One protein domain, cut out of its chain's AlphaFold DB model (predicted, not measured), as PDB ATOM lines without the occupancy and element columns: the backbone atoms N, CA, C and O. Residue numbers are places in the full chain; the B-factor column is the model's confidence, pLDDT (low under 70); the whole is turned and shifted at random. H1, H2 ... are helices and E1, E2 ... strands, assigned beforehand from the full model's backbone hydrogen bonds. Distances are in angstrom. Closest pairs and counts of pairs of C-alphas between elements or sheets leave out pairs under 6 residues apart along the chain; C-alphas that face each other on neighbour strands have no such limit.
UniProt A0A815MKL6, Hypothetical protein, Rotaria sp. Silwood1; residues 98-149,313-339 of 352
ATOM      1  N   LEU A  98      10.475 -21.258  24.843       92.44
ATOM      2  CA  LEU A  98      11.830 -20.706  24.823       92.44
ATOM      3  C   LEU A  98      12.857 -21.688  25.406       92.44
ATOM      4  O   LEU A  98      12.495 -22.694  26.026       92.44
ATOM      5  N   ASN A  99      14.144 -21.402  25.178       93.31
ATOM      6  CA  ASN A  99      15.280 -22.232  25.608       93.31
ATOM      7  C   ASN A  99      15.135 -23.706  25.212       93.31
ATOM      8  O   ASN A  99      15.531 -24.601  25.955       93.31
ATOM      9  N   THR A 100      14.508 -23.948  24.059       95.31
ATOM     10  CA  THR A 100      14.169 -25.273  23.542       95.31
ATOM     11  C   THR A 100      14.821 -25.440  22.176       95.31
ATOM     12  O   THR A 100      14.460 -24.749  21.226       95.31
ATOM     13  N   LYS A 101      15.791 -26.347  22.071       93.88
ATOM     14  CA  LYS A 101      16.468 -26.680  20.815       93.88
ATOM     15  C   LYS A 101      15.863 -27.950  20.234       93.88
ATOM     16  O   LYS A 101      15.862 -28.971  20.911       93.88
ATOM     17  N   LEU A 102      15.392 -27.902  18.990       94.81
ATOM     18  CA  LEU A 102      15.018 -29.103  18.243       94.81
ATOM     19  C   LEU A 102      16.287 -29.852  17.821       94.81
ATOM     20  O   LEU A 102      17.165 -29.262  17.193       94.81
ATOM     21  N   CYS A 103      16.377 -31.135  18.160       93.44
ATOM     22  CA  CYS A 103      17.538 -31.970  17.848       93.44
ATOM     23  C   CYS A 103      17.232 -33.012  16.773       93.44
ATOM     24  O   CYS A 103      18.082 -33.282  15.933       93.44
ATOM     25  N   ARG A 104      16.032 -33.600  16.801       94.88
ATOM     26  CA  ARG A 104      15.642 -34.686  15.898       94.88
ATOM     27  C   ARG A 104      14.139 -34.692  15.668       94.88
ATOM     28  O   ARG A 104      13.378 -34.325  16.563       94.88
ATOM     29  N   VAL A 105      13.724 -35.145  14.490       96.56
ATOM     30  CA  VAL A 105      12.320 -35.392  14.154       96.56
ATOM     31  C   VAL A 105      12.182 -36.815  13.635       96.56
ATOM     32  O   VAL A 105      12.936 -37.230  12.758       96.56
ATOM     33  N   GLU A 106      11.203 -37.542  14.159       95.56
ATOM     34  CA  GLU A 106      10.805 -38.866  13.680       95.56
ATOM     35  C   GLU A 106       9.347 -38.832  13.220       95.56
ATOM     36  O   GLU A 106       8.535 -38.089  13.774       95.56
ATOM     37  N   SER A 107       9.008 -39.624  12.204       95.00
ATOM     38  CA  SER A 107       7.622 -39.882  11.818       95.00
ATOM     39  C   SER A 107       7.158 -41.208  12.411       95.00
ATOM     40  O   SER A 107       7.928 -42.156  12.570       95.00
ATOM     41  N   THR A 108       5.881 -41.270  12.760       94.06
ATOM     42  CA  THR A 108       5.225 -42.478  13.270       94.06
ATOM     43  C   THR A 108       4.218 -42.999  12.246       94.06
ATOM     44  O   THR A 108       3.846 -42.293  11.308       94.06
ATOM     45  N   ALA A 109       3.759 -44.242  12.420       91.19
ATOM     46  CA  ALA A 109       2.856 -44.900  11.473       91.19
ATOM     47  C   ALA A 109       1.494 -44.195  11.304       91.19
ATOM     48  O   ALA A 109       0.830 -44.390  10.289       91.19
ATOM     49  N   ASP A 110       1.074 -43.369  12.269       92.00
ATOM     50  CA  ASP A 110      -0.178 -42.604  12.217       92.00
ATOM     51  C   ASP A 110      -0.008 -41.188  11.621       92.00
ATOM     52  O   ASP A 110      -0.906 -40.349  11.736       92.00
ATOM     53  N   ASN A 111       1.133 -40.925  10.972       88.50
ATOM     54  CA  ASN A 111       1.533 -39.623  10.426       88.50
ATOM     55  C   ASN A 111       1.681 -38.513  11.482       88.50
ATOM     56  O   ASN A 111       1.570 -37.324  11.168       88.50
ATOM     57  N   THR A 112       1.952 -38.878  12.736       96.00
ATOM     58  CA  THR A 112       2.396 -37.931  13.761       96.00
ATOM     59  C   THR A 112       3.916 -37.811  13.739       96.00
ATOM     60  O   THR A 112       4.634 -38.813  13.685       96.00
ATOM     61  N   TYR A 113       4.415 -36.584  13.841       97.31
ATOM     62  CA  TYR A 113       5.824 -36.295  14.053       97.31
ATOM     63  C   TYR A 113       6.132 -36.185  15.542       97.31
ATOM     64  O   TYR A 113       5.444 -35.462  16.270       97.31
ATOM     65  N   VAL A 114       7.191 -36.863  15.972       97.69
ATOM     66  CA  VAL A 114       7.774 -36.739  17.309       97.69
ATOM     67  C   VAL A 114       9.006 -35.851  17.201       97.69
ATOM     68  O   VAL A 114       9.947 -36.151  16.466       97.69
ATOM     69  N   LEU A 115       8.978 -34.724  17.903       97.50
ATOM     70  CA  LEU A 115      10.071 -33.767  17.967       97.50
ATOM     71  C   LEU A 115      10.850 -34.021  19.251       97.50
ATOM     72  O   LEU A 115      10.326 -33.779  20.338       97.50
ATOM     73  N   HIS A 116      12.098 -34.458  19.125       97.00
ATOM     74  CA  HIS A 116      13.003 -34.589  20.260       97.00
ATOM     75  C   HIS A 116      13.771 -33.285  20.432       97.00
ATOM     76  O   HIS A 116      14.541 -32.870  19.553       97.00
ATOM     77  N   CYS A 117      13.552 -32.638  21.568       96.44
ATOM     78  CA  CYS A 117      14.098 -31.332  21.878       96.44
ATOM     79  C   CYS A 117      14.910 -31.365  23.172       96.44
ATOM     80  O   CYS A 117      14.632 -32.151  24.072       96.44
ATOM     81  N   LYS A 118      15.855 -30.433  23.304       96.19
ATOM     82  CA  LYS A 118      16.523 -30.115  24.568       96.19
ATOM     83  C   LYS A 118      16.009 -28.793  25.111       96.19
ATOM     84  O   LYS A 118      16.250 -27.750  24.501       96.19
ATOM     85  N   LYS A 119      15.325 -28.823  26.253       96.00
ATOM     86  CA  LYS A 119      14.849 -27.638  26.973       96.00
ATOM     87  C   LYS A 119      15.647 -27.440  28.250       96.00
ATOM     88  O   LYS A 119      15.609 -28.286  29.135       96.00
ATOM     89  N   ASN A 120      16.375 -26.327  28.341       94.25
ATOM     90  CA  ASN A 120      17.306 -26.067  29.449       94.25
ATOM     91  C   ASN A 120      18.276 -27.246  29.700       94.25
ATOM     92  O   ASN A 120      18.568 -27.583  30.840       94.25
ATOM     93  N   GLY A 121      18.717 -27.923  28.634       93.38
ATOM     94  CA  GLY A 121      19.594 -29.098  28.718       93.38
ATOM     95  C   GLY A 121      18.895 -30.439  28.984       93.38
ATOM     96  O   GLY A 121      19.543 -31.470  28.840       93.38
ATOM     97  N   HIS A 122      17.597 -30.449  29.295       96.06
ATOM     98  CA  HIS A 122      16.819 -31.669  29.525       96.06
ATOM     99  C   HIS A 122      16.073 -32.112  28.269       96.06
ATOM    100  O   HIS A 122      15.554 -31.276  27.527       96.06
ATOM    101  N   ASP A 123      15.979 -33.421  28.054       97.56
ATOM    102  CA  ASP A 123      15.221 -33.970  26.934       97.56
ATOM    103  C   ASP A 123      13.710 -33.792  27.160       97.56
ATOM    104  O   ASP A 123      13.179 -34.046  28.242       97.56
ATOM    105  N   ILE A 124      13.016 -33.325  26.125       97.56
ATOM    106  CA  ILE A 124      11.563 -33.156  26.086       97.56
ATOM    107  C   ILE A 124      11.045 -33.526  24.698       97.56
ATOM    108  O   ILE A 124      11.715 -33.298  23.689       97.56
ATOM    109  N   GLU A 125       9.827 -34.058  24.645       97.38
ATOM    110  CA  GLU A 125       9.159 -34.396  23.395       97.38
ATOM    111  C   GLU A 125       7.953 -33.501  23.128       97.38
ATOM    112  O   GLU A 125       7.162 -33.195  24.022       97.38
ATOM    113  N   PHE A 126       7.781 -33.147  21.858       96.44
ATOM    114  CA  PHE A 126       6.540 -32.585  21.341       96.44
ATOM    115  C   PHE A 126       5.991 -33.492  20.245       96.44
ATOM    116  O   PHE A 126       6.741 -34.196  19.569       96.44
ATOM    117  N   ARG A 127       4.672 -33.462  20.049       97.00
ATOM    118  CA  ARG A 127       3.996 -34.223  18.997       97.00
ATOM    119  C   ARG A 127       3.144 -33.298  18.152       97.00
ATOM    120  O   ARG A 127       2.444 -32.443  18.691       97.00
ATOM    121  N   SER A 128       3.203 -33.466  16.838       95.88
ATOM    122  CA  SER A 128       2.381 -32.696  15.904       95.88
ATOM    123  C   SER A 128       2.108 -33.482  14.630       95.88
ATOM    124  O   SER A 128       2.932 -34.282  14.209       95.88
ATOM    125  N   LYS A 129       0.977 -33.213  13.976       95.12
ATOM    126  CA  LYS A 129       0.670 -33.726  12.628       95.12
ATOM    127  C   LYS A 129       1.162 -32.810  11.504       95.12
ATOM    128  O   LYS A 129       1.158 -33.211  10.347       95.12
ATOM    129  N   ASN A 130       1.547 -31.578  11.842       94.88
ATOM    130  CA  ASN A 130       1.987 -30.551  10.897       94.88
ATOM    131  C   ASN A 130       3.198 -29.804  11.464       94.88
ATOM    132  O   ASN A 130       3.155 -29.360  12.615       94.88
ATOM    133  N   LEU A 131       4.253 -29.632  10.669       96.25
ATOM    134  CA  LEU A 131       5.472 -28.932  11.085       96.25
ATOM    135  C   LEU A 131       5.791 -27.761  10.166       96.25
ATOM    136  O   LEU A 131       5.801 -27.909   8.950       96.25
ATOM    137  N   ILE A 132       6.140 -26.619  10.751       97.00
ATOM    138  CA  ILE A 132       6.783 -25.514  10.037       97.00
ATOM    139  C   ILE A 132       8.178 -25.346  10.633       97.00
ATOM    140  O   ILE A 132       8.318 -25.086  11.827       97.00
ATOM    141  N   LEU A 133       9.204 -25.511   9.805       97.00
ATOM    142  CA  LEU A 133      10.606 -25.485  10.194       97.00
ATOM    143  C   LEU A 133      11.271 -24.205   9.672       97.00
ATOM    144  O   LEU A 133      11.392 -23.983   8.468       97.00
ATOM    145  N   SER A 134      11.690 -23.340  10.594       95.62
ATOM    146  CA  SER A 134      12.206 -21.994  10.302       95.62
ATOM    147  C   SER A 134      13.484 -21.660  11.082       95.62
ATOM    148  O   SER A 134      13.725 -20.508  11.437       95.62
ATOM    149  N   GLY A 135      14.340 -22.657  11.335       93.06
ATOM    150  CA  GLY A 135      15.544 -22.517  12.174       93.06
ATOM    151  C   GLY A 135      16.695 -21.688  11.578       93.06
ATOM    152  O   GLY A 135      17.808 -21.714  12.097       93.06
ATOM    153  N   GLY A 136      16.460 -20.967  10.482       93.56
ATOM    154  CA  GLY A 136      17.459 -20.111   9.847       93.56
ATOM    155  C   GLY A 136      18.502 -20.872   9.031       93.56
ATOM    156  O   GLY A 136      18.329 -22.036   8.680       93.56
ATOM    157  N   ARG A 137      19.591 -20.178   8.692       92.19
ATOM    158  CA  ARG A 137      20.586 -20.626   7.708       92.19
ATOM    159  C   ARG A 137      21.300 -21.933   8.056       92.19
ATOM    160  O   ARG A 137      21.638 -22.669   7.135       92.19
ATOM    161  N   PHE A 138      21.570 -22.191   9.334       93.50
ATOM    162  CA  PHE A 138      22.304 -23.385   9.775       93.50
ATOM    163  C   PHE A 138      21.395 -24.583  10.044       93.50
ATOM    164  O   PHE A 138      21.864 -25.715  10.093       93.50
ATOM    165  N   PHE A 139      20.079 -24.363  10.121       94.62
ATOM    166  CA  PHE A 139      19.110 -25.431  10.342       94.62
ATOM    167  C   PHE A 139      19.163 -26.585   9.326       94.62
ATOM    168  O   PHE A 139      18.963 -27.718   9.757       94.62
ATOM    169  N   PRO A 140      19.492 -26.372   8.035       95.06
ATOM    170  CA  PRO A 140      19.701 -27.466   7.092       95.06
ATOM    171  C   PRO A 140      20.753 -28.491   7.531       95.06
ATOM    172  O   PRO A 140      20.661 -29.648   7.140       95.06
ATOM    173  N   ILE A 141      21.733 -28.110   8.361       92.88
ATOM    174  CA  ILE A 141      22.705 -29.053   8.938       92.88
ATOM    175  C   ILE A 141      21.994 -30.007   9.904       92.88
ATOM    176  O   ILE A 141      22.203 -31.215   9.858       92.88
ATOM    177  N   VAL A 142      21.120 -29.470  10.757       92.50
ATOM    178  CA  VAL A 142      20.351 -30.257  11.728       92.50
ATOM    179  C   VAL A 142      19.331 -31.142  11.009       92.50
ATOM    180  O   VAL A 142      19.228 -32.334  11.306       92.50
ATOM    181  N   SER A 143      18.603 -30.593  10.032       95.19
ATOM    182  CA  SER A 143      17.527 -31.319   9.353       95.19
ATOM    183  C   SER A 143      17.996 -32.436   8.429       95.19
ATOM    184  O   SER A 143      17.186 -33.294   8.088       95.19
ATOM    185  N   GLN A 144      19.278 -32.491   8.057       93.12
ATOM    186  CA  GLN A 144      19.844 -33.641   7.335       93.12
ATOM    187  C   GLN A 144      19.710 -34.956   8.114       93.12
ATOM    188  O   GLN A 144      19.676 -36.022   7.507       93.12
ATOM    189  N   SER A 145      19.588 -34.891   9.443       92.69
ATOM    190  CA  SER A 145      19.334 -36.067  10.281       92.69
ATOM    191  C   SER A 145      17.879 -36.557  10.244       92.69
ATOM    192  O   SER A 145      17.571 -37.595  10.826       92.69
ATOM    193  N   PHE A 146      16.964 -35.822   9.599       95.38
ATOM    194  CA  PHE A 146      15.538 -36.143   9.599       95.38
ATOM    195  C   PHE A 146      15.228 -37.101   8.438       95.38
ATOM    196  O   PHE A 146      15.324 -36.697   7.276       95.38
ATOM    197  N   PRO A 147      14.825 -38.357   8.705       93.31
ATOM    198  CA  PRO A 147      14.776 -39.411   7.689       93.31
ATOM    199  C   PRO A 147      13.765 -39.142   6.567       93.31
ATOM    200  O   PRO A 147      13.957 -39.589   5.438       93.31
ATOM    201  N   MET A 148      12.703 -38.388   6.855       95.19
ATOM    202  CA  MET A 148      11.665 -38.028   5.886       95.19
ATOM    203  C   MET A 148      12.039 -36.832   4.994       95.19
ATOM    204  O   MET A 148      11.341 -36.542   4.025       95.19
ATOM    205  N   VAL A 149      13.128 -36.114   5.295       96.62
ATOM    206  CA  VAL A 149      13.511 -34.895   4.570       96.62
ATOM    207  C   VAL A 149      14.721 -35.167   3.686       96.62
ATOM    208  O   VAL A 149      15.873 -35.139   4.122       96.62
ATOM    209  N   HIS A 313       5.283 -25.031  -2.834       94.25
ATOM    210  CA  HIS A 313       4.609 -24.601  -1.611       94.25
ATOM    211  C   HIS A 313       5.548 -24.607  -0.402       94.25
ATOM    212  O   HIS A 313       5.084 -24.395   0.718       94.25
ATOM    213  N   LEU A 314       6.853 -24.796  -0.634       95.75
ATOM    214  CA  LEU A 314       7.880 -24.949   0.395       95.75
ATOM    215  C   LEU A 314       7.604 -26.146   1.321       95.75
ATOM    216  O   LEU A 314       8.014 -26.141   2.483       95.75
ATOM    217  N   LYS A 315       6.890 -27.158   0.812       96.88
ATOM    218  CA  LYS A 315       6.533 -28.391   1.516       96.88
ATOM    219  C   LYS A 315       7.490 -29.508   1.113       96.88
ATOM    220  O   LYS A 315       7.909 -29.590  -0.040       96.88
ATOM    221  N   VAL A 316       7.811 -30.385   2.056       96.94
ATOM    222  CA  VAL A 316       8.508 -31.643   1.773       96.94
ATOM    223  C   VAL A 316       7.536 -32.572   1.025       96.94
ATOM    224  O   VAL A 316       6.438 -32.828   1.532       96.94
ATOM    225  N   PRO A 317       7.879 -33.074  -0.177       95.38
ATOM    226  CA  PRO A 317       6.981 -33.932  -0.947       95.38
ATOM    227  C   PRO A 317       6.549 -35.178  -0.165       95.38
ATOM    228  O   PRO A 317       7.389 -35.910   0.345       95.38
ATOM    229  N   GLY A 318       5.237 -35.424  -0.095       93.75
ATOM    230  CA  GLY A 318       4.655 -36.560   0.636       93.75
ATOM    231  C   GLY A 318       4.465 -36.344   2.144       93.75
ATOM    232  O   GLY A 318       3.732 -37.102   2.763       93.75
ATOM    233  N   GLU A 319       5.023 -35.275   2.716       95.50
ATOM    234  CA  GLU A 319       5.024 -35.027   4.163       95.50
ATOM    235  C   GLU A 319       4.243 -33.760   4.519       95.50
ATOM    236  O   GLU A 319       4.133 -32.828   3.722       95.50
ATOM    237  N   ASN A 320       3.737 -33.668   5.745       95.44
ATOM    238  CA  ASN A 320       3.122 -32.459   6.315       95.44
ATOM    239  C   ASN A 320       4.165 -31.599   7.042       95.44
ATOM    240  O   ASN A 320       4.002 -31.207   8.201       95.44
ATOM    241  N   ILE A 321       5.258 -31.328   6.331       96.69
ATOM    242  CA  ILE A 321       6.393 -30.536   6.799       96.69
ATOM    243  C   ILE A 321       6.639 -29.417   5.798       96.69
ATOM    244  O   ILE A 321       6.824 -29.669   4.608       96.69
ATOM    245  N   TRP A 322       6.690 -28.186   6.285       97.94
ATOM    246  CA  TRP A 322       7.022 -27.004   5.505       97.94
ATOM    247  C   TRP A 322       8.285 -26.344   6.041       97.94
ATOM    248  O   TRP A 322       8.547 -26.379   7.242       97.94
ATOM    249  N   TYR A 323       9.037 -25.694   5.159       97.62
ATOM    250  CA  TYR A 323      10.209 -24.903   5.520       97.62
ATOM    251  C   TYR A 323       9.993 -23.430   5.193       97.62
ATOM    252  O   TYR A 323       9.406 -23.088   4.169       97.62
ATOM    253  N   ALA A 324      10.515 -22.548   6.041       96.75
ATOM    254  CA  ALA A 324      10.476 -21.109   5.822       96.75
ATOM    255  C   ALA A 324      11.837 -20.457   6.095       96.75
ATOM    256  O   ALA A 324      12.676 -20.963   6.842       96.75
ATOM    257  N   GLY A 325      12.033 -19.298   5.480       95.69
ATOM    258  CA  GLY A 325      13.206 -18.452   5.622       95.69
ATOM    259  C   GLY A 325      14.473 -19.061   5.047       95.69
ATOM    260  O   GLY A 325      14.435 -19.879   4.123       95.69
ATOM    261  N   ASP A 326      15.604 -18.654   5.609       94.31
ATOM    262  CA  ASP A 326      16.941 -19.069   5.176       94.31
ATOM    263  C   ASP A 326      17.137 -20.601   5.163       94.31
ATOM    264  O   ASP A 326      17.937 -21.111   4.378       94.31
ATOM    265  N   ALA A 327      16.357 -21.354   5.951       95.69
ATOM    266  CA  ALA A 327      16.397 -22.818   5.986       95.69
ATOM    267  C   ALA A 327      15.989 -23.476   4.650       95.69
ATOM    268  O   ALA A 327      16.323 -24.626   4.389       95.69
ATOM    269  N   THR A 328      15.295 -22.749   3.773       95.75
ATOM    270  CA  THR A 328      14.931 -23.213   2.418       95.75
ATOM    271  C   THR A 328      16.107 -23.183   1.429       95.75
ATOM    272  O   THR A 328      16.062 -23.804   0.361       95.75
ATOM    273  N   GLY A 329      17.138 -22.384   1.723       91.56
ATOM    274  CA  GLY A 329      18.199 -22.040   0.774       91.56
ATOM    275  C   GLY A 329      17.743 -21.169  -0.402       91.56
ATOM    276  O   GLY A 329      18.493 -21.032  -1.363       91.56
ATOM    277  N   VAL A 330      16.525 -20.617  -0.364       90.38
ATOM    278  CA  VAL A 330      15.967 -19.735  -1.408       90.38
ATOM    279  C   VAL A 330      15.836 -18.305  -0.892       90.38
ATOM    280  O   VAL A 330      16.291 -17.359  -1.532       90.38
ATOM    281  N   PHE A 331      15.237 -18.139   0.285       90.94
ATOM    282  CA  PHE A 331      15.086 -16.834   0.920       90.94
ATOM    283  C   PHE A 331      16.358 -16.467   1.679       90.94
ATOM    284  O   PHE A 331      17.006 -17.336   2.258       90.94
ATOM    285  N   ARG A 332      16.719 -15.180   1.670       84.62
ATOM    286  CA  ARG A 332      17.819 -14.650   2.485       84.62
ATOM    287  C   ARG A 332      17.490 -13.275   3.030       84.62
ATOM    288  O   ARG A 332      17.067 -12.388   2.286       84.62
ATOM    289  N   GLY A 333      17.761 -13.089   4.316       85.44
ATOM    290  CA  GLY A 333      17.539 -11.832   5.019       85.44
ATOM    291  C   GLY A 333      16.159 -11.747   5.666       85.44
ATOM    292  O   GLY A 333      15.259 -12.535   5.380       85.44
ATOM    293  N   ILE A 334      16.010 -10.768   6.561       83.88
ATOM    294  CA  ILE A 334      14.869 -10.664   7.482       83.88
ATOM    295  C   ILE A 334      13.542 -10.578   6.721       83.88
ATOM    296  O   ILE A 334      12.656 -11.395   6.948       83.88
ATOM    297  N   ILE A 335      13.427  -9.638   5.777       85.75
ATOM    298  CA  ILE A 335      12.173  -9.399   5.051       85.75
ATOM    299  C   ILE A 335      11.768 -10.611   4.189       85.75
ATOM    300  O   ILE A 335      10.668 -11.123   4.401       85.75
ATOM    301  N   PRO A 336      12.621 -11.155   3.291       87.31
ATOM    302  CA  PRO A 336      12.293 -12.384   2.560       87.31
ATOM    303  C   PRO A 336      11.936 -13.560   3.476       87.31
ATOM    304  O   PRO A 336      10.994 -14.300   3.183       87.31
ATOM    305  N   SER A 337      12.627 -13.704   4.611       90.00
ATOM    306  CA  SER A 337      12.323 -14.750   5.587       90.00
ATOM    307  C   SER A 337      10.940 -14.592   6.219       90.00
ATOM    308  O   SER A 337      10.171 -15.555   6.233       90.00
ATOM    309  N   MET A 338      10.568 -13.389   6.663       87.44
ATOM    310  CA  MET A 338       9.233 -13.128   7.220       87.44
ATOM    311  C   MET A 338       8.121 -13.429   6.209       87.44
ATOM    312  O   MET A 338       7.136 -14.091   6.538       87.44
ATOM    313  N   LEU A 339       8.303 -13.006   4.957       89.38
ATOM    314  CA  LEU A 339       7.325 -13.220   3.887       89.38
ATOM    315  C   LEU A 339       7.128 -14.701   3.575       89.38
ATOM    316  O   LEU A 339       5.997 -15.151   3.397       89.38
TER     317      LEU A 339
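Overview. This is residues 98 to 149 and 313 to 339 of the 352 residues of the protein "Hypothetical protein" of Rotaria sp. Silwood1 (UniProt A0A815MKL6). A strongly twisted sheet of three long strands, E1, E2 and E3, makes one end, a small pair of parallel strands, E4 and E5, lies in the middle, and the short helices H2 and H3 make the other end. H1 sits beside E1 and H2. The 79 printed residues hold five named strands and three named helices, in the order E1 E2 E3 E4 H1 E5 H2 H3, and the class is mixed, helices and strands. The whole is compact, with a radius of gyration of the C-alphas of 12.8 A and spans of 32 by 32 by 19 A.

Along the chain. E1, residues 100 to 107, begins at C-alpha 100 (14.169, -25.273, 23.542), spans 19.8 A and bends by 62 degrees at residue 103. E2, residues 113 to 119, spans 18.0 A, and E3, residues 122 to 128, 19.9 A. E4 is residues 131 to 133, H1 139 to 143, E5 321 to 323 and H2 325 to 328. H3, residues 334 to 339, spans 8.7 A and ends at C-alpha 339 (7.325, -13.220, 3.887).

Arrangement. E1, E2 and E3 form a meander, each strand the antiparallel neighbour of the one before; N 101 and O 118 are 2.8 A apart, N 115 and O 126 2.8 A. H1 only grazes this sheet. E4 and E5 are parallel, with N 133 and O 322 at 2.8 A. H1 and H2 only just touch, with 3 pairs of C-alphas within 8 A, the closest Phe 139 and Ala 327 at 5.8 A. H2 and H3 touch, their closest C-alphas being Gly 325 and Ser 337, 3.8 A apart. H3 is apart from E1. In H1 and H3 every O i to N i+4 pair is within hydrogen-bond range; H2 is too short for one.

Size, cuts and confidence. The C-alphas of Ala 109 and Ile 335, the two farthest apart, are 37.3 A apart. Residues 150 to 312 are not printed, and C-alphas 149 and 313 are 14.9 A apart across the cut. The links printed whole are tight. No printed residue is under 70 in pLDDT.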